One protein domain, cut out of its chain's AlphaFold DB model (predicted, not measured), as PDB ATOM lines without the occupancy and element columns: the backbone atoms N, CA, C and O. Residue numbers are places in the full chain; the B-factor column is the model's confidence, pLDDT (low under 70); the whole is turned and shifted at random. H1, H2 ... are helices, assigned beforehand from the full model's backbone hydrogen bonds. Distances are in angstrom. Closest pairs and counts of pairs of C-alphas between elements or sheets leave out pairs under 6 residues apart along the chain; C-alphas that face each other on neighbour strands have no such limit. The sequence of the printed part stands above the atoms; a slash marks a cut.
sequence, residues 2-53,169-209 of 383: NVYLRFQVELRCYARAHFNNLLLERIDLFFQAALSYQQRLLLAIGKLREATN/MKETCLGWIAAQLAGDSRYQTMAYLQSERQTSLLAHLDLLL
ATOM      1  N   ASN A   2      -7.770 -21.508 -64.592       87.06
ATOM      2  CA  ASN A   2      -6.732 -20.817 -63.791       87.06
ATOM      3  C   ASN A   2      -7.192 -19.546 -63.048       87.06
ATOM      4  O   ASN A   2      -6.714 -19.284 -61.949       87.06
ATOM      5  N   VAL A   3      -8.142 -18.782 -63.600       92.88
ATOM      6  CA  VAL A   3      -8.654 -17.554 -62.956       92.88
ATOM      7  C   VAL A   3      -9.344 -17.861 -61.622       92.88
ATOM      8  O   VAL A   3      -9.117 -17.170 -60.637       92.88
ATOM      9  N   TYR A   4     -10.132 -18.939 -61.568       92.56
ATOM     10  CA  TYR A   4     -10.861 -19.331 -60.362       92.56
ATOM     11  C   TYR A   4      -9.922 -19.806 -59.246       92.56
ATOM     12  O   TYR A   4     -10.062 -19.383 -58.104       92.56
ATOM     13  N   LEU A   5      -8.923 -20.632 -59.582       94.62
ATOM     14  CA  LEU A   5      -7.919 -21.083 -58.614       94.62
ATOM     15  C   LEU A   5      -7.119 -19.906 -58.048       94.62
ATOM     16  O   LEU A   5      -6.910 -19.829 -56.840       94.62
ATOM     17  N   ARG A   6      -6.723 -18.957 -58.904       94.50
ATOM     18  CA  ARG A   6      -6.023 -17.743 -58.472       94.50
ATOM     19  C   ARG A   6      -6.881 -16.899 -57.529       94.50
ATOM     20  O   ARG A   6      -6.409 -16.530 -56.460       94.50
ATOM     21  N   PHE A   7      -8.143 -16.669 -57.885       93.69
ATOM     22  CA  PHE A   7      -9.084 -15.937 -57.039       93.69
ATOM     23  C   PHE A   7      -9.262 -16.596 -55.663       93.69
ATOM     24  O   PHE A   7      -9.229 -15.916 -54.641       93.69
ATOM     25  N   GLN A   8      -9.383 -17.928 -55.610       93.81
ATOM     26  CA  GLN A   8      -9.476 -18.653 -54.340       93.81
ATOM     27  C   GLN A   8      -8.225 -18.486 -53.470       93.81
ATOM     28  O   GLN A   8      -8.346 -18.317 -52.257       93.81
ATOM     29  N   VAL A   9      -7.033 -18.534 -54.068       93.88
ATOM     30  CA  VAL A   9      -5.772 -18.329 -53.341       93.88
ATOM     31  C   VAL A   9      -5.705 -16.912 -52.774       93.88
ATOM     32  O   VAL A   9      -5.431 -16.750 -51.586       93.88
ATOM     33  N   GLU A  10      -6.022 -15.900 -53.582       93.56
ATOM     34  CA  GLU A  10      -6.017 -14.496 -53.153       93.56
ATOM     35  C   GLU A  10      -7.020 -14.247 -52.014       93.56
ATOM     36  O   GLU A  10      -6.664 -13.639 -51.002       93.56
ATOM     37  N   LEU A  11      -8.234 -14.804 -52.112       92.31
ATOM     38  CA  LEU A  11      -9.256 -14.712 -51.065       92.31
ATOM     39  C   LEU A  11      -8.772 -15.325 -49.738       92.31
ATOM     40  O   LEU A  11      -8.904 -14.699 -48.682       92.31
ATOM     41  N   ARG A  12      -8.169 -16.523 -49.788       94.00
ATOM     42  CA  ARG A  12      -7.611 -17.192 -48.600       94.00
ATOM     43  C   ARG A  12      -6.484 -16.378 -47.970       94.00
ATOM     44  O   ARG A  12      -6.464 -16.206 -46.753       94.00
ATOM     45  N   CYS A  13      -5.566 -15.853 -48.784       92.50
ATOM     46  CA  CYS A  13      -4.474 -15.004 -48.309       92.50
ATOM     47  C   CYS A  13      -5.001 -13.749 -47.603       92.50
ATOM     48  O   CYS A  13      -4.542 -13.427 -46.505       92.50
ATOM     49  N   TYR A  14      -5.995 -13.083 -48.196       93.19
ATOM     50  CA  TYR A  14      -6.601 -11.883 -47.629       93.19
ATOM     51  C   TYR A  14      -7.294 -12.163 -46.292       93.19
ATOM     52  O   TYR A  14      -7.016 -11.494 -45.295       93.19
ATOM     53  N   ALA A  15      -8.135 -13.198 -46.223       93.12
ATOM     54  CA  ALA A  15      -8.810 -13.545 -44.976       93.12
ATOM     55  C   ALA A  15      -7.835 -13.949 -43.874       93.12
ATOM     56  O   ALA A  15      -8.002 -13.521 -42.733       93.12
ATOM     57  N   ARG A  16      -6.775 -14.693 -44.211       92.56
ATOM     58  CA  ARG A  16      -5.736 -15.061 -43.246       92.56
ATOM     59  C   ARG A  16      -5.002 -13.836 -42.703       92.56
ATOM     60  O   ARG A  16      -4.773 -13.757 -41.499       92.56
ATOM     61  N   ALA A  17      -4.656 -12.877 -43.560       92.50
ATOM     62  CA  ALA A  17      -4.007 -11.640 -43.134       92.50
ATOM     63  C   ALA A  17      -4.910 -10.826 -42.189       92.50
ATOM     64  O   ALA A  17      -4.482 -10.449 -41.099       92.50
ATOM     65  N   HIS A  18      -6.180 -10.635 -42.556       94.62
ATOM     66  CA  HIS A  18      -7.153  -9.930 -41.716       94.62
ATOM     67  C   HIS A  18      -7.416 -10.643 -40.390       94.62
ATOM     68  O   HIS A  18      -7.534  -9.992 -39.351       94.62
ATOM     69  N   PHE A  19      -7.479 -11.971 -40.412       95.25
ATOM     70  CA  PHE A  19      -7.650 -12.768 -39.210       95.25
ATOM     71  C   PHE A  19      -6.444 -12.661 -38.278       95.25
ATOM     72  O   PHE A  19      -6.622 -12.446 -37.085       95.25
ATOM     73  N   ASN A  20      -5.221 -12.728 -38.802       92.50
ATOM     74  CA  ASN A  20      -4.017 -12.547 -37.990       92.50
ATOM     75  C   ASN A  20      -3.964 -11.152 -37.349       92.50
ATOM     76  O   ASN A  20      -3.624 -11.043 -36.174       92.50
ATOM     77  N   ASN A  21      -4.361 -10.106 -38.079       93.19
ATOM     78  CA  ASN A  21      -4.479  -8.756 -37.521       93.19
ATOM     79  C   ASN A  21      -5.523  -8.693 -36.396       93.19
ATOM     80  O   ASN A  21      -5.279  -8.072 -35.368       93.19
ATOM     81  N   LEU A  22      -6.651  -9.395 -36.538       95.38
ATOM     82  CA  LEU A  22      -7.629  -9.524 -35.457       95.38
ATOM     83  C   LEU A  22      -7.030 -10.221 -34.226       95.38
ATOM     84  O   LEU A  22      -7.220  -9.749 -33.107       95.38
ATOM     85  N   LEU A  23      -6.320 -11.338 -34.411       93.69
ATOM     86  CA  LEU A  23      -5.713 -12.068 -33.292       93.69
ATOM     87  C   LEU A  23      -4.674 -11.215 -32.556       93.69
ATOM     88  O   LEU A  23      -4.569 -11.284 -31.333       93.69
ATOM     89  N   LEU A  24      -3.958 -10.381 -33.307       90.75
ATOM     90  CA  LEU A  24      -3.023  -9.381 -32.808       90.75
ATOM     91  C   LEU A  24      -3.698  -8.292 -31.980       90.75
ATOM     92  O   LEU A  24      -3.290  -8.024 -30.851       90.75
ATOM     93  N   GLU A  25      -4.735  -7.671 -32.532       94.62
ATOM     94  CA  GLU A  25      -5.501  -6.627 -31.850       94.62
ATOM     95  C   GLU A  25      -6.178  -7.154 -30.584       94.62
ATOM     96  O   GLU A  25      -6.317  -6.424 -29.605       94.62
ATOM     97  N   ARG A  26      -6.576  -8.430 -30.601       96.06
ATOM     98  CA  ARG A  26      -7.257  -9.110 -29.495       96.06
ATOM     99  C   ARG A  26      -6.346 -10.057 -28.717       96.06
ATOM    100  O   ARG A  26      -6.811 -11.046 -28.148       96.06
ATOM    101  N   ILE A  27      -5.044  -9.758 -28.662       94.38
ATOM    102  CA  ILE A  27      -4.071 -10.547 -27.889       94.38
ATOM    103  C   ILE A  27      -4.418 -10.588 -26.391       94.38
ATOM    104  O   ILE A  27      -4.093 -11.547 -25.690       94.38
ATOM    105  N   ASP A  28      -5.138  -9.577 -25.900       94.81
ATOM    106  CA  ASP A  28      -5.682  -9.509 -24.546       94.81
ATOM    107  C   ASP A  28      -6.571 -10.717 -24.209       94.81
ATOM    108  O   ASP A  28      -6.452 -11.273 -23.113       94.81
ATOM    109  N   LEU A  29      -7.391 -11.182 -25.158       94.31
ATOM    110  CA  LEU A  29      -8.230 -12.370 -24.984       94.31
ATOM    111  C   LEU A  29      -7.384 -13.625 -24.767       94.31
ATOM    112  O   LEU A  29      -7.700 -14.451 -23.912       94.31
ATOM    113  N   PHE A  30      -6.283 -13.762 -25.504       93.62
ATOM    114  CA  PHE A  30      -5.384 -14.906 -25.366       93.62
ATOM    115  C   PHE A  30      -4.676 -14.903 -24.009       93.62
ATOM    116  O   PHE A  30      -4.580 -15.954 -23.376       93.62
ATOM    117  N   PHE A  31      -4.266 -13.734 -23.508       91.50
ATOM    118  CA  PHE A  31      -3.726 -13.614 -22.152       91.50
ATOM    119  C   PHE A  31      -4.755 -13.987 -21.083       91.50
ATOM    120  O   PHE A  31      -4.440 -14.763 -20.180       91.50
ATOM    121  N   GLN A  32      -5.989 -13.493 -21.191       94.19
ATOM    122  CA  GLN A  32      -7.065 -13.833 -20.252       94.19
ATOM    123  C   GLN A  32      -7.369 -15.337 -20.258       94.19
ATOM    124  O   GLN A  32      -7.506 -15.954 -19.196       94.19
ATOM    125  N   ALA A  33      -7.417 -15.943 -21.445       93.19
ATOM    126  CA  ALA A  33      -7.637 -17.372 -21.606       93.19
ATOM    127  C   ALA A  33      -6.481 -18.206 -21.031       93.19
ATOM    128  O   ALA A  33      -6.736 -19.190 -20.334       93.19
ATOM    129  N   ALA A  34      -5.228 -17.803 -21.267       91.94
ATOM    130  CA  ALA A  34      -4.041 -18.471 -20.733       91.94
ATOM    131  C   ALA A  34      -3.966 -18.380 -19.198       91.94
ATOM    132  O   ALA A  34      -3.711 -19.385 -18.534       91.94
ATOM    133  N   LEU A  35      -4.266 -17.212 -18.621       90.25
ATOM    134  CA  LEU A  35      -4.341 -17.033 -17.167       90.25
ATOM    135  C   LEU A  35      -5.449 -17.897 -16.555       90.25
ATOM    136  O   LEU A  35      -5.214 -18.603 -15.573       90.25
ATOM    137  N   SER A  36      -6.633 -17.904 -17.171       91.31
ATOM    138  CA  SER A  36      -7.758 -18.742 -16.734       91.31
ATOM    139  C   SER A  36      -7.414 -20.233 -16.806       91.31
ATOM    140  O   SER A  36      -7.755 -20.999 -15.902       91.31
ATOM    141  N   TYR A  37      -6.706 -20.651 -17.859       90.44
ATOM    142  CA  TYR A  37      -6.202 -22.014 -18.003       90.44
ATOM    143  C   TYR A  37      -5.233 -22.370 -16.870       90.44
ATOM    144  O   TYR A  37      -5.404 -23.400 -16.218       90.44
ATOM    145  N   GLN A  38      -4.253 -21.509 -16.585       89.69
ATOM    146  CA  GLN A  38      -3.261 -21.746 -15.537       89.69
ATOM    147  C   GLN A  38      -3.898 -21.821 -14.144       89.69
ATOM    148  O   GLN A  38      -3.585 -22.728 -13.376       89.69
ATOM    149  N   GLN A  39      -4.837 -20.925 -13.828       90.31
ATOM    150  CA  GLN A  39      -5.567 -20.955 -12.556       90.31
ATOM    151  C   GLN A  39      -6.338 -22.266 -12.375       90.31
ATOM    152  O   GLN A  39      -6.248 -22.910 -11.330       90.31
ATOM    153  N   ARG A  40      -7.058 -22.706 -13.412       88.81
ATOM    154  CA  ARG A  40      -7.790 -23.980 -13.385       88.81
ATOM    155  C   ARG A  40      -6.852 -25.180 -13.248       88.81
ATOM    156  O   ARG A  40      -7.197 -26.133 -12.553       88.81
ATOM    157  N   LEU A  41      -5.672 -25.121 -13.865       87.44
ATOM    158  CA  LEU A  41      -4.667 -26.176 -13.767       87.44
ATOM    159  C   LEU A  41      -4.137 -26.290 -12.331       87.44
ATOM    160  O   LEU A  41      -4.092 -27.388 -11.783       87.44
ATOM    161  N   LEU A  42      -3.818 -25.160 -11.694       87.38
ATOM    162  CA  LEU A  42      -3.371 -25.119 -10.299       87.38
ATOM    163  C   LEU A  42      -4.438 -25.652  -9.336       87.38
ATOM    164  O   LEU A  42      -4.130 -26.455  -8.456       87.38
ATOM    165  N   LEU A  43      -5.704 -25.270  -9.534       89.31
ATOM    166  CA  LEU A  43      -6.819 -25.791  -8.737       89.31
ATOM    167  C   LEU A  43      -6.992 -27.307  -8.905       89.31
ATOM    168  O   LEU A  43      -7.251 -28.009  -7.928       89.31
ATOM    169  N   ALA A  44      -6.836 -27.827 -10.125       86.88
ATOM    170  CA  ALA A  44      -6.912 -29.262 -10.381       86.88
ATOM    171  C   ALA A  44      -5.773 -30.032  -9.690       86.88
ATOM    172  O   ALA A  44      -6.018 -31.080  -9.090       86.88
ATOM    173  N   ILE A  45      -4.552 -29.489  -9.713       85.88
ATOM    174  CA  ILE A  45      -3.398 -30.064  -9.005       85.88
ATOM    175  C   ILE A  45      -3.631 -30.056  -7.487       85.88
ATOM    176  O   ILE A  45      -3.365 -31.061  -6.825       85.88
ATOM    177  N   GLY A  46      -4.174 -28.964  -6.937       86.81
ATOM    178  CA  GLY A  46      -4.529 -28.861  -5.517       86.81
ATOM    179  C   GLY A  46      -5.517 -29.947  -5.083       86.81
ATOM    180  O   GLY A  46      -5.238 -30.696  -4.148       86.81
ATOM    181  N   LYS A  47      -6.607 -30.120  -5.841       87.38
ATOM    182  CA  LYS A  47      -7.611 -31.168  -5.586       87.38
ATOM    183  C   LYS A  47      -7.027 -32.580  -5.639       87.38
ATOM    184  O   LYS A  47      -7.403 -33.429  -4.837       87.38
ATOM    185  N   LEU A  48      -6.096 -32.844  -6.557       84.25
ATOM    186  CA  LEU A  48      -5.447 -34.155  -6.638       84.25
ATOM    187  C   LEU A  48      -4.555 -34.432  -5.416       84.25
ATOM    188  O   LEU A  48      -4.519 -35.556  -4.904       84.25
ATOM    189  N   ARG A  49      -3.846 -33.409  -4.929       83.44
ATOM    190  CA  ARG A  49      -3.023 -33.513  -3.717       83.44
ATOM    191  C   ARG A  49      -3.885 -33.791  -2.482       83.44
ATOM    192  O   ARG A  49      -3.533 -34.657  -1.687       83.44
ATOM    193  N   GLU A  50      -5.015 -33.105  -2.346       86.44
ATOM    194  CA  GLU A  50      -5.974 -33.336  -1.255       86.44
ATOM    195  C   GLU A  50      -6.544 -34.759  -1.289       86.44
ATOM    196  O   GLU A  50      -6.526 -35.449  -0.267       86.44
ATOM    197  N   ALA A  51      -6.948 -35.241  -2.470       84.38
ATOM    198  CA  ALA A  51      -7.445 -36.605  -2.643       84.38
ATOM    199  C   ALA A  51      -6.407 -37.656  -2.211       84.38
ATOM    200  O   ALA A  51      -6.741 -38.602  -1.499       84.38
ATOM    201  N   THR A  52      -5.137 -37.456  -2.573       82.69
ATOM    202  CA  THR A  52      -4.039 -38.368  -2.209       82.69
ATOM    203  C   THR A  52      -3.810 -38.409  -0.694       82.69
ATOM    204  O   THR A  52      -3.639 -39.485  -0.125       82.69
ATOM    205  N   ASN A  53      -3.861 -37.257  -0.022       78.69
ATOM    206  CA  ASN A  53      -3.630 -37.171   1.423       78.69
ATOM    207  C   ASN A  53      -4.799 -37.735   2.246       78.69
ATOM    208  O   ASN A  53      -4.575 -38.322   3.302       78.69
ATOM    209  N   MET A 169      -9.787 -28.633 -21.120       87.94
ATOM    210  CA  MET A 169      -9.513 -27.285 -20.610       87.94
ATOM    211  C   MET A 169      -9.090 -26.307 -21.706       87.94
ATOM    212  O   MET A 169      -9.546 -25.161 -21.703       87.94
ATOM    213  N   LYS A 170      -8.248 -26.745 -22.648       90.31
ATOM    214  CA  LYS A 170      -7.817 -25.900 -23.770       90.31
ATOM    215  C   LYS A 170      -8.994 -25.587 -24.689       90.31
ATOM    216  O   LYS A 170      -9.185 -24.444 -25.079       90.31
ATOM    217  N   GLU A 171      -9.818 -26.584 -24.962       93.19
ATOM    218  CA  GLU A 171     -11.017 -26.519 -25.789       93.19
ATOM    219  C   GLU A 171     -12.036 -25.544 -25.194       93.19
ATOM    220  O   GLU A 171     -12.622 -24.746 -25.920       93.19
ATOM    221  N   THR A 172     -12.173 -25.526 -23.864       94.12
ATOM    222  CA  THR A 172     -13.018 -24.549 -23.165       94.12
ATOM    223  C   THR A 172     -12.493 -23.122 -23.342       94.12
ATOM    224  O   THR A 172     -13.267 -22.209 -23.627       94.12
ATOM    225  N   CYS A 173     -11.177 -22.915 -23.209       94.25
ATOM    226  CA  CYS A 173     -10.549 -21.615 -23.449       94.25
ATOM    227  C   CYS A 173     -10.715 -21.165 -24.908       94.25
ATOM    228  O   CYS A 173     -11.064 -20.013 -25.156       94.25
ATOM    229  N   LEU A 174     -10.530 -22.072 -25.868       94.94
ATOM    230  CA  LEU A 174     -10.724 -21.793 -27.291       94.94
ATOM    231  C   LEU A 174     -12.182 -21.469 -27.622       94.94
ATOM    232  O   LEU A 174     -12.430 -20.527 -28.369       94.94
ATOM    233  N   GLY A 175     -13.137 -22.201 -27.045       96.06
ATOM    234  CA  GLY A 175     -14.565 -21.921 -27.191       96.06
ATOM    235  C   GLY A 175     -14.936 -20.545 -26.641       96.06
ATOM    236  O   GLY A 175     -15.676 -19.800 -27.281       96.06
ATOM    237  N   TRP A 176     -14.353 -20.162 -25.503       97.00
ATOM    238  CA  TRP A 176     -14.531 -18.826 -24.943       97.00
ATOM    239  C   TRP A 176     -13.938 -17.732 -25.846       97.00
ATOM    240  O   TRP A 176     -14.645 -16.780 -26.164       97.00
ATOM    241  N   ILE A 177     -12.697 -17.885 -26.337       96.75
ATOM    242  CA  ILE A 177     -12.088 -16.931 -27.289       96.75
ATOM    243  C   ILE A 177     -12.957 -16.811 -28.548       96.75
ATOM    244  O   ILE A 177     -13.255 -15.706 -28.996       96.75
ATOM    245  N   ALA A 178     -13.396 -17.941 -29.105       96.75
ATOM    246  CA  ALA A 178     -14.253 -17.976 -30.285       96.75
ATOM    247  C   ALA A 178     -15.564 -17.206 -30.069       96.75
ATOM    248  O   ALA A 178     -15.953 -16.427 -30.935       96.75
ATOM    249  N   ALA A 179     -16.206 -17.362 -28.909       97.56
ATOM    250  CA  ALA A 179     -17.416 -16.617 -28.564       97.56
ATOM    251  C   ALA A 179     -17.163 -15.102 -28.479       97.56
ATOM    252  O   ALA A 179     -17.969 -14.321 -28.976       97.56
ATOM    253  N   GLN A 180     -16.024 -14.683 -27.914       97.62
ATOM    254  CA  GLN A 180     -15.647 -13.264 -27.835       97.62
ATOM    255  C   GLN A 180     -15.339 -12.649 -29.207       97.62
ATOM    256  O   GLN A 180     -15.558 -11.456 -29.416       97.62
ATOM    257  N   LEU A 181     -14.830 -13.450 -30.145       96.81
ATOM    258  CA  LEU A 181     -14.505 -13.008 -31.502       96.81
ATOM    259  C   LEU A 181     -15.680 -13.136 -32.484       96.81
ATOM    260  O   LEU A 181     -15.610 -12.578 -33.573       96.81
ATOM    261  N   ALA A 182     -16.765 -13.827 -32.118       96.88
ATOM    262  CA  ALA A 182     -17.876 -14.139 -33.021       96.88
ATOM    263  C   ALA A 182     -18.563 -12.901 -33.631       96.88
ATOM    264  O   ALA A 182     -19.120 -12.984 -34.726       96.88
ATOM    265  N   GLY A 183     -18.511 -11.756 -32.943       96.50
ATOM    266  CA  GLY A 183     -19.050 -10.487 -33.438       96.50
ATOM    267  C   GLY A 183     -18.157  -9.755 -34.447       96.50
ATOM    268  O   GLY A 183     -18.633  -8.831 -35.099       96.50
ATOM    269  N   ASP A 184     -16.885 -10.136 -34.595       97.62
ATOM    270  CA  ASP A 184     -15.954  -9.458 -35.503       97.62
ATOM    271  C   ASP A 184     -16.079 -10.017 -36.929       97.62
ATOM    272  O   ASP A 184     -15.993 -11.228 -37.160       97.62
ATOM    273  N   SER A 185     -16.250  -9.132 -37.912       96.19
ATOM    274  CA  SER A 185     -16.408  -9.530 -39.313       96.19
ATOM    275  C   SER A 185     -15.191 -10.288 -39.847       96.19
ATOM    276  O   SER A 185     -15.351 -11.219 -40.629       96.19
ATOM    277  N   ARG A 186     -13.971  -9.986 -39.384       95.44
ATOM    278  CA  ARG A 186     -12.741 -10.688 -39.797       95.44
ATOM    279  C   ARG A 186     -12.710 -12.120 -39.272       95.44
ATOM    280  O   ARG A 186     -12.218 -13.016 -39.957       95.44
ATOM    281  N   TYR A 187     -13.271 -12.350 -38.083       96.50
ATOM    282  CA  TYR A 187     -13.471 -13.695 -37.543       96.50
ATOM    283  C   TYR A 187     -14.499 -14.475 -38.369       96.50
ATOM    284  O   TYR A 187     -14.278 -15.643 -38.703       96.50
ATOM    285  N   GLN A 188     -15.609 -13.824 -38.723       95.50
ATOM    286  CA  GLN A 188     -16.670 -14.411 -39.545       95.50
ATOM    287  C   GLN A 188     -16.185 -14.733 -40.958       95.50
ATOM    288  O   GLN A 188     -16.534 -15.785 -41.490       95.50
ATOM    289  N   THR A 189     -15.309 -13.909 -41.537       93.44
ATOM    290  CA  THR A 189     -14.680 -14.192 -42.831       93.44
ATOM    291  C   THR A 189     -13.929 -15.520 -42.797       93.44
ATOM    292  O   THR A 189     -13.965 -16.254 -43.767       93.44
ATOM    293  N   MET A 190     -13.342 -15.938 -41.676       94.81
ATOM    294  CA  MET A 190     -12.701 -17.258 -41.584       94.81
ATOM    295  C   MET A 190     -13.683 -18.441 -41.463       94.81
ATOM    296  O   MET A 190     -13.248 -19.584 -41.314       94.81
ATOM    297  N   ALA A 191     -15.002 -18.223 -41.537       92.38
ATOM    298  CA  ALA A 191     -15.996 -19.298 -41.464       92.38
ATOM    299  C   ALA A 191     -15.878 -20.316 -42.609       92.38
ATOM    300  O   ALA A 191     -16.246 -21.475 -42.414       92.38
ATOM    301  N   TYR A 192     -15.326 -19.922 -43.763       90.12
ATOM    302  CA  TYR A 192     -15.063 -20.832 -44.883       90.12
ATOM    303  C   TYR A 192     -13.720 -21.585 -44.766       90.12
ATOM    304  O   TYR A 192     -13.476 -22.514 -45.534       90.12
ATOM    305  N   LEU A 193     -12.869 -21.233 -43.790       92.56
ATOM    306  CA  LEU A 193     -11.589 -21.892 -43.473       92.56
ATOM    307  C   LEU A 193     -11.581 -22.364 -42.012       92.56
ATOM    308  O   LEU A 193     -10.726 -21.980 -41.213       92.56
ATOM    309  N   GLN A 194     -12.564 -23.183 -41.638       92.06
ATOM    310  CA  GLN A 194     -12.787 -23.554 -40.236       92.06
ATOM    311  C   GLN A 194     -11.580 -24.240 -39.586       92.06
ATOM    312  O   GLN A 194     -11.260 -23.928 -38.438       92.06
ATOM    313  N   SER A 195     -10.905 -25.131 -40.317       93.00
ATOM    314  CA  SER A 195      -9.702 -25.821 -39.846       93.00
ATOM    315  C   SER A 195      -8.563 -24.834 -39.592       93.00
ATOM    316  O   SER A 195      -8.034 -24.785 -38.488       93.00
ATOM    317  N   GLU A 196      -8.243 -23.972 -40.562       92.88
ATOM    318  CA  GLU A 196      -7.181 -22.965 -40.426       92.88
ATOM    319  C   GLU A 196      -7.461 -21.967 -39.299       92.88
ATOM    320  O   GLU A 196      -6.546 -21.563 -38.577       92.88
ATOM    321  N   ARG A 197      -8.732 -21.592 -39.120       95.00
ATOM    322  CA  ARG A 197      -9.186 -20.752 -38.011       95.00
ATOM    323  C   ARG A 197      -8.883 -21.414 -36.669       95.00
ATOM    324  O   ARG A 197      -8.275 -20.786 -35.807       95.00
ATOM    325  N   GLN A 198      -9.281 -22.676 -36.497       94.56
ATOM    326  CA  GLN A 198      -9.031 -23.429 -35.265       94.56
ATOM    327  C   GLN A 198      -7.533 -23.615 -35.011       94.56
ATOM    328  O   GLN A 198      -7.074 -23.353 -33.902       94.56
ATOM    329  N   THR A 199      -6.763 -23.986 -36.038       93.69
ATOM    330  CA  THR A 199      -5.306 -24.140 -35.941       93.69
ATOM    331  C   THR A 199      -4.632 -22.835 -35.531       93.69
ATOM    332  O   THR A 199      -3.777 -22.842 -34.651       93.69
ATOM    333  N   SER A 200      -5.035 -21.707 -36.115       92.50
ATOM    334  CA  SER A 200      -4.467 -20.397 -35.788       92.50
ATOM    335  C   SER A 200      -4.797 -19.957 -34.358       92.50
ATOM    336  O   SER A 200      -3.903 -19.485 -33.657       92.50
ATOM    337  N   LEU A 201      -6.040 -20.151 -33.892       94.62
ATOM    338  CA  LEU A 201      -6.417 -19.871 -32.499       94.62
ATOM    339  C   LEU A 201      -5.623 -20.739 -31.518       94.62
ATOM    340  O   LEU A 201      -5.080 -20.229 -30.539       94.62
ATOM    341  N   LEU A 202      -5.537 -22.041 -31.797       94.19
ATOM    342  CA  LEU A 202      -4.793 -22.982 -30.967       94.19
ATOM    343  C   LEU A 202      -3.309 -22.616 -30.915       94.19
ATOM    344  O   LEU A 202      -2.755 -22.547 -29.825       94.19
ATOM    345  N   ALA A 203      -2.694 -22.295 -32.055       91.62
ATOM    346  CA  ALA A 203      -1.292 -21.894 -32.116       91.62
ATOM    347  C   ALA A 203      -1.007 -20.643 -31.267       91.62
ATOM    348  O   ALA A 203      -0.034 -20.625 -30.518       91.62
ATOM    349  N   HIS A 204      -1.867 -19.619 -31.326       91.38
ATOM    350  CA  HIS A 204      -1.699 -18.412 -30.505       91.38
ATOM    351  C   HIS A 204      -1.869 -18.697 -29.011       91.38
ATOM    352  O   HIS A 204      -1.124 -18.158 -28.195       91.38
ATOM    353  N   LEU A 205      -2.814 -19.568 -28.644       92.50
ATOM    354  CA  LEU A 205      -2.987 -19.977 -27.254       92.50
ATOM    355  C   LEU A 205      -1.784 -20.796 -26.760       92.50
ATOM    356  O   LEU A 205      -1.236 -20.496 -25.702       92.50
ATOM    357  N   ASP A 206      -1.331 -21.786 -27.528       90.81
ATOM    358  CA  ASP A 206      -0.209 -22.665 -27.172       90.81
ATOM    359  C   ASP A 206       1.120 -21.915 -27.024       90.81
ATOM    360  O   ASP A 206       1.965 -22.314 -26.221       90.81
ATOM    361  N   LEU A 207       1.292 -20.801 -27.738       88.56
ATOM    362  CA  LEU A 207       2.438 -19.909 -27.563       88.56
ATOM    363  C   LEU A 207       2.492 -19.254 -26.172       88.56
ATOM    364  O   LEU A 207       3.584 -18.923 -25.702       88.56
ATOM    365  N   LEU A 208       1.338 -19.067 -25.523       87.94
ATOM    366  CA  LEU A 208       1.224 -18.490 -24.179       87.94
ATOM    367  C   LEU A 208       1.182 -19.549 -23.079       87.94
ATOM    368  O   LEU A 208       1.529 -19.263 -21.931       87.94
ATOM    369  N   LEU A 209       0.736 -20.762 -23.406       87.06
ATOM    370  CA  LEU A 209       0.663 -21.832 -22.427       87.06
ATOM    371  C   LEU A 209       2.071 -22.313 -22.053       87.06
ATOM    372  O   LEU A 209       2.959 -22.409 -22.910       87.06
TER     373      LEU A 209
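What this domain is: This is residues 2 to 53 and 169 to 209 of the 383 residues of an uncharacterized protein of Protopolystoma xenopodis (UniProt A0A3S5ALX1). Two long helices, H1 and H2, meet end to end as a wide V, with H4 packed on H1, and H3 and H5 on H2. Residues 2 to 10 and 42 to 53 stick out. The printed part has 93 residues, 87 of them in five named helices in order H1 to H5; its class is all helix, and it is loose, with a radius of gyration of the C-alphas of 17.2 A and spans of 67 by 23 by 19 A.

How they stand to each other: H2, residues 27 to 53, touches H3, residues 169 to 181, with residues 29 to 37 alone; the closest C-alphas, of Ala 33 and Cys 173, are 5.5 A apart, at a shallow tilt of 26 degrees, opposite ways. H2 touches H5, residues 194 to 208, with its residues 30 to 34 alone; the closest C-alphas, of Phe 30 and Leu 205, are 5.9 A apart. H1, residues 2 to 25, meets H2 only through their link; its residues 15 to 22 alone touch H4, residues 185 to 192; closest are the C-alphas of Phe 19 and Arg 186, 5.5 A. Every O i to N i+4 pair is within hydrogen-bond range in H1, H2 and H3, 10 of 11 in H5, and 1 of 4 in H4, beside 3 of 5 O i to N i+3 pairs.

Where its parts are: H2 measures 39.6 A, H1 35.0 A, H5 21.9 A, H3 18.6 A and H4 12.7 A. C-alpha 2 is at (-6.732, -20.817, -63.791), C-alpha 208 at (1.224, -18.490, -24.179).

The domain as a whole: Residues 54 to 168 are not printed; C-alphas 53 and 169 are 24.9 A apart. No printed residue is under 70 in pLDDT.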